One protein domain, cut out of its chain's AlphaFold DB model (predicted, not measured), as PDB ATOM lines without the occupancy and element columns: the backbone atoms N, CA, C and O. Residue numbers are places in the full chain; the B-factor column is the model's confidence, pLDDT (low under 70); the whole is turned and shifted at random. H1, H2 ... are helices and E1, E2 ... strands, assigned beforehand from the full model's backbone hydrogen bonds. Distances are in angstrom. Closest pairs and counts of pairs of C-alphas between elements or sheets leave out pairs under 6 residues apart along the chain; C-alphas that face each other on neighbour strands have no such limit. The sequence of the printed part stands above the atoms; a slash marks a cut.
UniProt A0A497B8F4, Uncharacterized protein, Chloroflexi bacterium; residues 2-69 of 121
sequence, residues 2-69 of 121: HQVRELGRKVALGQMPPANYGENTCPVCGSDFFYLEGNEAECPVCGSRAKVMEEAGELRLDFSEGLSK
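This is residues 2 to 69 of the 121 residues of an uncharacterized protein of Chloroflexi bacterium (UniProt A0A497B8F4). Look first for a small sheet of four strands, curled like part of a barrel, at one end of the long axis, and for a single short helix, H1, well away from it at the other end. Between them runs a long link, residues 13 to 34, with no named element, and residues 9 to 14, of which 9 to 12 belong to H1, stand free. The 68 printed residues hold H1, E1, E2, E3 and E4 in that order along the chain, and the sheet's order is E1 - E2 - E3 - E4, all antiparallel. The class is mixed, helices and strands, with under half of the residues in named elements. The whole is loose, with a radius of gyration of the C-alphas of 14.8 A, and elongated, with spans of 44 by 26 by 17 A.

Begin at the sheet, a meander in which each strand is the antiparallel neighbour of the one before. E3, residues 49 to 55, and E4, residues 58 to 62, form a hairpin at 147 degrees between their directions; look there for N 53 and O 60, 2.8 A apart, and N 55 and O 58, 2.9 A. E2, residues 40 to 42, forms a hairpin with E3 at 134 degrees, and N 41 and O 50 are within hydrogen-bond range at 2.8 A. The pairing of E3 is staggered: residues 49 to 51 pair with E2 and residues 51 to 55 with E4. E1, residues 35 to 37, forms a hairpin with E2 at 154 degrees, with N 37 and O 40 2.9 A apart. E1 and E4 are the edge strands and are apart. From edge to edge the strands' lines turn by 86 degrees and the way across the sheet by 90 degrees. H1, residues 2 to 12, is not on the sheet and is apart from E2, E3 and E4. In H1 every O i to N i+4 pair is within hydrogen-bond range.

Find C-alpha 49 at (-28.531, 15.041, -1.721); from there E3 runs 18.4 A to C-alpha 55. E4 runs 12.7 A from C-alpha 58 to C-alpha 62, at (-31.020, 21.582, 3.037). E1 and E2 are 6.7 A each from first to last C-alpha. Then go to C-alpha 2 at (-6.772, 35.386, -23.590), from which H1 runs 15.4 A to C-alpha 12.

The two C-alphas farthest apart, those of His 2 and Gly 38, are 45.1 A from each other. The printed part has no cut. The link from H1 to E1, 22 residues, is long, that from E2 to E3 is short, and those from E1 to E2 and from E3 to E4 are tight. The mean pLDDT of the printed part is 86.6; look for the values under 70 at residues 17 to 20, in the long link.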
ATOM      1  N   HIS A   2      -7.625  35.032 -24.749       74.19
ATOM      2  CA  HIS A   2      -6.772  35.386 -23.590       74.19
ATOM      3  C   HIS A   2      -7.443  35.128 -22.225       74.19
ATOM      4  O   HIS A   2      -6.874  34.443 -21.380       74.19
ATOM      5  N   GLN A   3      -8.691  35.575 -22.054       74.69
ATOM      6  CA  GLN A   3      -9.465  35.382 -20.818       74.69
ATOM      7  C   GLN A   3      -9.665  33.903 -20.445       74.69
ATOM      8  O   GLN A   3      -9.515  33.537 -19.286       74.69
ATOM      9  N   VAL A   4      -9.936  33.032 -21.425       78.56
ATOM     10  CA  VAL A   4     -10.124  31.586 -21.189       78.56
ATOM     11  C   VAL A   4      -8.830  30.936 -20.692       78.56
ATOM     12  O   VAL A   4      -8.858  30.106 -19.787       78.56
ATOM     13  N   ARG A   5      -7.680  31.332 -21.251       84.25
ATOM     14  CA  ARG A   5      -6.368  30.820 -20.825       84.25
ATOM     15  C   ARG A   5      -5.988  31.304 -19.432       84.25
ATOM     16  O   ARG A   5      -5.468  30.527 -18.639       84.25
ATOM     17  N   GLU A   6      -6.258  32.570 -19.133       87.38
ATOM     18  CA  GLU A   6      -6.003  33.139 -17.814       87.38
ATOM     19  C   GLU A   6      -6.864  32.471 -16.735       87.38
ATOM     20  O   GLU A   6      -6.351  32.091 -15.683       87.38
ATOM     21  N   LEU A   7      -8.149  32.244 -17.028       80.56
ATOM     22  CA  LEU A   7      -9.046  31.494 -16.152       80.56
ATOM     23  C   LEU A   7      -8.552  30.056 -15.948       80.56
ATOM     24  O   LEU A   7      -8.433  29.607 -14.811       80.56
ATOM     25  N   GLY A   8      -8.188  29.356 -17.027       83.88
ATOM     26  CA  GLY A   8      -7.636  28.002 -16.943       83.88
ATOM     27  C   GLY A   8      -6.373  27.931 -16.078       83.88
ATOM     28  O   GLY A   8      -6.223  27.012 -15.276       83.88
ATOM     29  N   ARG A   9      -5.498  28.940 -16.168       87.81
ATOM     30  CA  ARG A   9      -4.308  29.055 -15.315       87.81
ATOM     31  C   ARG A   9      -4.676  29.244 -13.842       87.81
ATOM     32  O   ARG A   9      -4.086  28.584 -12.994       87.81
ATOM     33  N   LYS A  10      -5.646  30.109 -13.532       86.62
ATOM     34  CA  LYS A  10      -6.123  30.329 -12.154       86.62
ATOM     35  C   LYS A  10      -6.710  29.052 -11.547       86.62
ATOM     36  O   LYS A  10      -6.376  28.723 -10.413       86.62
ATOM     37  N   VAL A  11      -7.494  28.296 -12.320       83.62
ATOM     38  CA  VAL A  11      -8.029  26.984 -11.913       83.62
ATOM     39  C   VAL A  11      -6.900  25.990 -11.635       83.62
ATOM     40  O   VAL A  11      -6.870  25.390 -10.566       83.62
ATOM     41  N   ALA A  12      -5.940  25.851 -12.555       82.62
ATOM     42  CA  ALA A  12      -4.823  24.915 -12.401       82.62
ATOM     43  C   ALA A  12      -3.930  25.227 -11.188       82.62
ATOM     44  O   ALA A  12      -3.353  24.320 -10.598       82.62
ATOM     45  N   LEU A  13      -3.821  26.504 -10.813       88.75
ATOM     46  CA  LEU A  13      -3.049  26.959  -9.655       88.75
ATOM     47  C   LEU A  13      -3.857  26.974  -8.347       88.75
ATOM     48  O   LEU A  13      -3.328  27.409  -7.328       88.75
ATOM     49  N   GLY A  14      -5.129  26.556  -8.359       83.75
ATOM     50  CA  GLY A  14      -5.994  26.606  -7.175       83.75
ATOM     51  C   GLY A  14      -6.282  28.029  -6.680       83.75
ATOM     52  O   GLY A  14      -6.632  28.220  -5.525       83.75
ATOM     53  N   GLN A  15      -6.134  29.037  -7.543       84.81
ATOM     54  CA  GLN A  15      -6.321  30.458  -7.219       84.81
ATOM     55  C   GLN A  15      -7.763  30.926  -7.450       84.81
ATOM     56  O   GLN A  15      -8.023  32.119  -7.621       84.81
ATOM     57  N   MET A  16      -8.704  29.986  -7.513       74.06
ATOM     58  CA  MET A  16     -10.116  30.324  -7.571       74.06
ATOM     59  C   MET A  16     -10.558  30.780  -6.178       74.06
ATOM     60  O   MET A  16     -10.241  30.100  -5.200       74.06
ATOM     61  N   PRO A  17     -11.271  31.912  -6.061       66.19
ATOM     62  CA  PRO A  17     -11.862  32.289  -4.786       66.19
ATOM     63  C   PRO A  17     -12.792  31.166  -4.300       66.19
ATOM     64  O   PRO A  17     -13.375  30.463  -5.136       66.19
ATOM     65  N   PRO A  18     -12.947  30.987  -2.973       66.25
ATOM     66  CA  PRO A  18     -13.941  30.068  -2.440       66.25
ATOM     67  C   PRO A  18     -15.290  30.445  -3.033       66.25
ATOM     68  O   PRO A  18     -15.686  31.616  -3.047       66.25
ATOM     69  N   ALA A  19     -15.951  29.459  -3.614       66.00
ATOM     70  CA  ALA A  19     -17.138  29.732  -4.375       66.00
ATOM     71  C   ALA A  19     -18.295  30.102  -3.445       66.00
ATOM     72  O   ALA A  19     -18.659  29.343  -2.549       66.00
ATOM     73  N   ASN A  20     -18.873  31.279  -3.675       66.88
ATOM     74  CA  ASN A  20     -20.151  31.662  -3.100       66.88
ATOM     75  C   ASN A  20     -21.221  31.393  -4.154       66.88
ATOM     76  O   ASN A  20     -21.437  32.200  -5.057       66.88
ATOM     77  N   TYR A  21     -21.810  30.206  -4.085       71.81
ATOM     78  CA  TYR A  21     -22.714  29.706  -5.111       71.81
ATOM     79  C   TYR A  21     -24.162  30.214  -4.971       71.81
ATOM     80  O   TYR A  21     -24.986  29.920  -5.832       71.81
ATOM     81  N   GLY A  22     -24.466  31.006  -3.939       75.88
ATOM     82  CA  GLY A  22     -25.823  31.480  -3.661       75.88
ATOM     83  C   GLY A  22     -26.718  30.423  -3.007       75.88
ATOM     84  O   GLY A  22     -26.299  29.293  -2.750       75.88
ATOM     85  N   GLU A  23     -27.949  30.823  -2.690       83.81
ATOM     86  CA  GLU A  23     -28.969  29.939  -2.119       83.81
ATOM     87  C   GLU A  23     -29.424  28.887  -3.137       83.81
ATOM     88  O   GLU A  23     -29.390  29.128  -4.341       83.81
ATOM     89  N   ASN A  24     -29.867  27.721  -2.653       90.12
ATOM     90  CA  ASN A  24     -30.342  26.608  -3.487       90.12
ATOM     91  C   ASN A  24     -29.334  26.098  -4.527       90.12
ATOM     92  O   ASN A  24     -29.714  25.466  -5.508       90.12
ATOM     93  N   THR A  25     -28.043  26.297  -4.271       93.06
ATOM     94  CA  THR A  25     -26.967  25.772  -5.107       93.06
ATOM     95  C   THR A  25     -26.181  24.709  -4.352       93.06
ATOM     96  O   THR A  25     -25.964  24.798  -3.144       93.06
ATOM     97  N   CYS A  26     -25.726  23.676  -5.060       91.00
ATOM     98  CA  CYS A  26     -24.976  22.588  -4.455       91.00
ATOM     99  C   CYS A  26     -23.653  23.115  -3.866       91.00
ATOM    100  O   CYS A  26     -22.801  23.582  -4.630       91.00
ATOM    101  N   PRO A  27     -23.397  22.952  -2.555       89.25
ATOM    102  CA  PRO A  27     -22.202  23.504  -1.910       89.25
ATOM    103  C   PRO A  27     -20.905  22.798  -2.331       89.25
ATOM    104  O   PRO A  27     -19.812  23.280  -2.057       89.25
ATOM    105  N   VAL A  28     -21.013  21.647  -3.003       87.56
ATOM    106  CA  VAL A  28     -19.867  20.834  -3.430       87.56
ATOM    107  C   VAL A  28     -19.359  21.228  -4.815       87.56
ATOM    108  O   VAL A  28     -18.157  21.201  -5.059       87.56
ATOM    109  N   CYS A  29     -20.258  21.536  -5.751       86.81
ATOM    110  CA  CYS A  29     -19.891  21.739  -7.158       86.81
ATOM    111  C   CYS A  29     -20.506  22.981  -7.806       86.81
ATOM    112  O   CYS A  29     -20.200  23.261  -8.963       86.81
ATOM    113  N   GLY A  30     -21.373  23.706  -7.097       88.81
ATOM    114  CA  GLY A  30     -21.994  24.920  -7.615       88.81
ATOM    115  C   GLY A  30     -23.131  24.710  -8.607       88.81
ATOM    116  O   GLY A  30     -23.503  25.653  -9.294       88.81
ATOM    117  N   SER A  31     -23.659  23.491  -8.729       90.31
ATOM    118  CA  SER A  31     -24.816  23.207  -9.583       90.31
ATOM    119  C   SER A  31     -26.099  23.762  -8.965       90.31
ATOM    120  O   SER A  31     -26.374  23.502  -7.795       90.31
ATOM    121  N   ASP A  32     -26.868  24.494  -9.763       91.62
ATOM    122  CA  ASP A  32     -28.138  25.155  -9.428       91.62
ATOM    123  C   ASP A  32     -29.365  24.407  -9.987       91.62
ATOM    124  O   ASP A  32     -30.484  24.915  -9.974       91.62
ATOM    125  N   PHE A  33     -29.170  23.184 -10.485       91.25
ATOM    126  CA  PHE A  33     -30.229  22.339 -11.034       91.25
ATOM    127  C   PHE A  33     -30.188  20.948 -10.403       91.25
ATOM    128  O   PHE A  33     -29.118  20.379 -10.180       91.25
ATOM    129  N   PHE A  34     -31.367  20.395 -10.120       93.06
ATOM    130  CA  PHE A  34     -31.524  19.189  -9.308       93.06
ATOM    131  C   PHE A  34     -32.565  18.248  -9.903       93.06
ATOM    132  O   PHE A  34     -33.536  18.687 -10.523       93.06
ATOM    133  N   TYR A  35     -32.371  16.949  -9.686       94.06
ATOM    134  CA  TYR A  35     -33.445  15.974  -9.836       94.06
ATOM    135  C   TYR A  35     -34.271  15.952  -8.557       94.06
ATOM    136  O   TYR A  35     -33.700  15.826  -7.479       94.06
ATOM    137  N   LEU A  36     -35.589  16.086  -8.682       94.12
ATOM    138  CA  LEU A  36     -36.511  16.078  -7.549       94.12
ATOM    139  C   LEU A  36     -37.259  14.746  -7.489       94.12
ATOM    140  O   LEU A  36     -37.844  14.323  -8.489       94.12
ATOM    141  N   GLU A  37     -37.272  14.125  -6.315       91.75
ATOM    142  CA  GLU A  37     -38.051  12.925  -6.016       91.75
ATOM    143  C   GLU A  37     -38.724  13.100  -4.648       91.75
ATOM    144  O   GLU A  37     -38.089  13.040  -3.599       91.75
ATOM    145  N   GLY A  38     -40.030  13.387  -4.653       91.00
ATOM    146  CA  GLY A  38     -40.751  13.729  -3.427       91.00
ATOM    147  C   GLY A  38     -40.200  15.003  -2.778       91.00
ATOM    148  O   GLY A  38     -40.224  16.069  -3.391       91.00
ATOM    149  N   ASN A  39     -39.725  14.886  -1.538       92.88
ATOM    150  CA  ASN A  39     -39.077  15.960  -0.779       92.88
ATOM    151  C   ASN A  39     -37.541  15.864  -0.799       92.88
ATOM    152  O   ASN A  39     -36.883  16.496   0.027       92.88
ATOM    153  N   GLU A  40     -36.969  15.087  -1.716       93.88
ATOM    154  CA  GLU A  40     -35.526  14.972  -1.907       93.88
ATOM    155  C   GLU A  40     -35.097  15.626  -3.224       93.88
ATOM    156  O   GLU A  40     -35.796  15.580  -4.240       93.88
ATOM    157  N   ALA A  41     -33.915  16.230  -3.198       94.56
ATOM    158  CA  ALA A  41     -33.232  16.788  -4.349       94.56
ATOM    159  C   ALA A  41     -31.850  16.139  -4.485       94.56
ATOM    160  O   ALA A  41     -31.063  16.143  -3.540       94.56
ATOM    161  N   GLU A  42     -31.515  15.621  -5.666       94.81
ATOM    162  CA  GLU A  42     -30.187  15.079  -5.965       94.81
ATOM    163  C   GLU A  42     -29.464  15.953  -6.995       94.81
ATOM    164  O   GLU A  42     -29.985  16.263  -8.071       94.81
ATOM    165  N   CYS A  43     -28.232  16.353  -6.673       93.12
ATOM    166  CA  CYS A  43     -27.368  17.082  -7.589       93.12
ATOM    167  C   CYS A  43     -26.862  16.137  -8.695       93.12
ATOM    168  O   CYS A  43     -26.086  15.225  -8.407       93.12
ATOM    169  N   PRO A  44     -27.163  16.386  -9.976       90.81
ATOM    170  CA  PRO A  44     -26.779  15.496 -11.074       90.81
ATOM    171  C   PRO A  44     -25.282  15.515 -11.398       90.81
ATOM    172  O   PRO A  44     -24.782  14.638 -12.102       90.81
ATOM    173  N   VAL A  45     -24.554  16.530 -10.925       90.69
ATOM    174  CA  VAL A  45     -23.122  16.698 -11.204       90.69
ATOM    175  C   VAL A  45     -22.281  15.871 -10.238       90.69
ATOM    176  O   VAL A  45     -21.361  15.166 -10.658       90.69
ATOM    177  N   CYS A  46     -22.586  15.956  -8.941       89.88
ATOM    178  CA  CYS A  46     -21.785  15.309  -7.905       89.88
ATOM    179  C   CYS A  46     -22.534  14.262  -7.077       89.88
ATOM    180  O   CYS A  46     -21.878  13.506  -6.372       89.88
ATOM    181  N   GLY A  47     -23.859  14.170  -7.166       90.81
ATOM    182  CA  GLY A  47     -24.674  13.220  -6.403       90.81
ATOM    183  C   GLY A  47     -24.961  13.639  -4.959       90.81
ATOM    184  O   GLY A  47     -25.455  12.825  -4.190       90.81
ATOM    185  N   SER A  48     -24.630  14.871  -4.548       92.94
ATOM    186  CA  SER A  48     -25.032  15.374  -3.224       92.94
ATOM    187  C   SER A  48     -26.550  15.428  -3.130       92.94
ATOM    188  O   SER A  48     -27.197  15.879  -4.078       92.94
ATOM    189  N   ARG A  49     -27.094  15.015  -1.986       94.62
ATOM    190  CA  ARG A  49     -28.531  15.041  -1.721       94.62
ATOM    191  C   ARG A  49     -28.886  16.187  -0.789       94.62
ATOM    192  O   ARG A  49     -28.068  16.597   0.031       94.62
ATOM    193  N   ALA A  50     -30.094  16.698  -0.952       94.56
ATOM    194  CA  ALA A  50     -30.685  17.699  -0.089       94.56
ATOM    195  C   ALA A  50     -32.154  17.386   0.164       94.56
ATOM    196  O   ALA A  50     -32.826  16.793  -0.682       94.56
ATOM    197  N   LYS A  51     -32.667  17.850   1.300       95.25
ATOM    198  CA  LYS A  51     -34.104  17.923   1.543       95.25
ATOM    199  C   LYS A  51     -34.670  19.201   0.951       95.25
ATOM    200  O   LYS A  51     -34.098  20.276   1.114       95.25
ATOM    201  N   VAL A  52     -35.809  19.074   0.287       94.31
ATOM    202  CA  VAL A  52     -36.617  20.201  -0.166       94.31
ATOM    203  C   VAL A  52     -37.499  20.632   0.998       94.31
ATOM    204  O   VAL A  52     -38.341  19.866   1.468       94.31
ATOM    205  N   MET A  53     -37.287  21.854   1.468       93.25
ATOM    206  CA  MET A  53     -38.049  22.477   2.543       93.25
ATOM    207  C   MET A  53     -38.764  23.717   2.018       93.25
ATOM    208  O   MET A  53     -38.340  24.321   1.033       93.25
ATOM    209  N   GLU A  54     -39.841  24.104   2.688       90.88
ATOM    210  CA  GLU A  54     -40.525  25.372   2.450       90.88
ATOM    211  C   GLU A  54     -40.327  26.261   3.679       90.88
ATOM    212  O   GLU A  54     -40.716  25.896   4.789       90.88
ATOM    213  N   GLU A  55     -39.705  27.423   3.492       87.12
ATOM    214  CA  GLU A  55     -39.486  28.417   4.541       87.12
ATOM    215  C   GLU A  55     -40.016  29.767   4.058       87.12
ATOM    216  O   GLU A  55     -39.637  30.248   2.996       87.12
ATOM    217  N   ALA A  56     -40.922  30.380   4.828       85.12
ATOM    218  CA  ALA A  56     -41.525  31.680   4.504       85.12
ATOM    219  C   ALA A  56     -42.172  31.775   3.098       85.12
ATOM    220  O   ALA A  56     -42.279  32.865   2.540       85.12
ATOM    221  N   GLY A  57     -42.644  30.649   2.546       86.31
ATOM    222  CA  GLY A  57     -43.249  30.575   1.210       86.31
ATOM    223  C   GLY A  57     -42.243  30.423   0.064       86.31
ATOM    224  O   GLY A  57     -42.636  30.489  -1.100       86.31
ATOM    225  N   GLU A  58     -40.961  30.210   0.371       87.81
ATOM    226  CA  GLU A  58     -39.906  29.937  -0.603       87.81
ATOM    227  C   GLU A  58     -39.337  28.526  -0.425       87.81
ATOM    228  O   GLU A  58     -39.221  28.006   0.687       87.81
ATOM    229  N   LEU A  59     -38.956  27.897  -1.540       89.69
ATOM    230  CA  LEU A  59     -38.290  26.598  -1.517       89.69
ATOM    231  C   LEU A  59     -36.816  26.757  -1.129       89.69
ATOM    232  O   LEU A  59     -36.092  27.570  -1.709       89.69
ATOM    233  N   ARG A  60     -36.368  25.931  -0.183       92.00
ATOM    234  CA  ARG A  60     -34.999  25.867   0.335       92.00
ATOM    235  C   ARG A  60     -34.459  24.443   0.224       92.00
ATOM    236  O   ARG A  60     -35.168  23.482   0.516       92.00
ATOM    237  N   LEU A  61     -33.200  24.308  -0.184       93.25
ATOM    238  CA  LEU A  61     -32.479  23.036  -0.195       93.25
ATOM    239  C   LEU A  61     -31.584  22.915   1.040       93.25
ATOM    240  O   LEU A  61     -30.636  23.686   1.198       93.25
ATOM    241  N   ASP A  62     -31.853  21.917   1.880       92.94
ATOM    242  CA  ASP A  62     -31.020  21.582   3.037       92.94
ATOM    243  C   ASP A  62     -30.080  20.409   2.735       92.94
ATOM    244  O   ASP A  62     -30.516  19.276   2.546       92.94
ATOM    245  N   PHE A  63     -28.773  20.681   2.733       91.19
ATOM    246  CA  PHE A  63     -27.704  19.706   2.488       91.19
ATOM    247  C   PHE A  63     -27.133  19.075   3.772       91.19
ATOM    248  O   PHE A  63     -26.083  18.426   3.724       91.19
ATOM    249  N   SER A  64     -27.782  19.270   4.924       86.81
ATOM    250  CA  SER A  64     -27.321  18.768   6.224       86.81
ATOM    251  C   SER A  64     -27.160  17.243   6.277       86.81
ATOM    252  O   SER A  64     -26.291  16.743   6.992       86.81
ATOM    253  N   GLU A  65     -27.935  16.496   5.483       79.12
ATOM    254  CA  GLU A  65     -27.945  15.026   5.502       79.12
ATOM    255  C   GLU A  65     -26.727  14.369   4.843       79.12
ATOM    256  O   GLU A  65     -26.494  13.173   5.026       79.12
ATOM    257  N   GLY A  66     -25.909  15.134   4.120       75.88
ATOM    258  CA  GLY A  66     -24.616  14.651   3.660       75.88
ATOM    259  C   GLY A  66     -24.191  15.194   2.305       75.88
ATOM    260  O   GLY A  66     -24.935  15.207   1.325       75.88
ATOM    261  N   LEU A  67     -22.919  15.575   2.238       86.56
ATOM    262  CA  LEU A  67     -22.271  15.966   0.996       86.56
ATOM    263  C   LEU A  67     -21.681  14.747   0.294       86.56
ATOM    264  O   LEU A  67     -21.124  13.842   0.921       86.56
ATOM    265  N   SER A  68     -21.758  14.747  -1.033       86.50
ATOM    266  CA  SER A  68     -21.158  13.691  -1.834       86.50
ATOM    267  C   SER A  68     -19.637  13.657  -1.694       86.50
ATOM    268  O   SER A  68     -18.957  14.685  -1.727       86.50
ATOM    269  N   LYS A  69     -19.088  12.440  -1.652       87.94
ATOM    270  CA  LYS A  69     -17.645  12.165  -1.713       87.94
ATOM    271  C   LYS A  69     -17.107  12.092  -3.144       87.94
ATOM    272  O   LYS A  69     -15.965  11.701  -3.345       87.94
TER     273      LYS A  69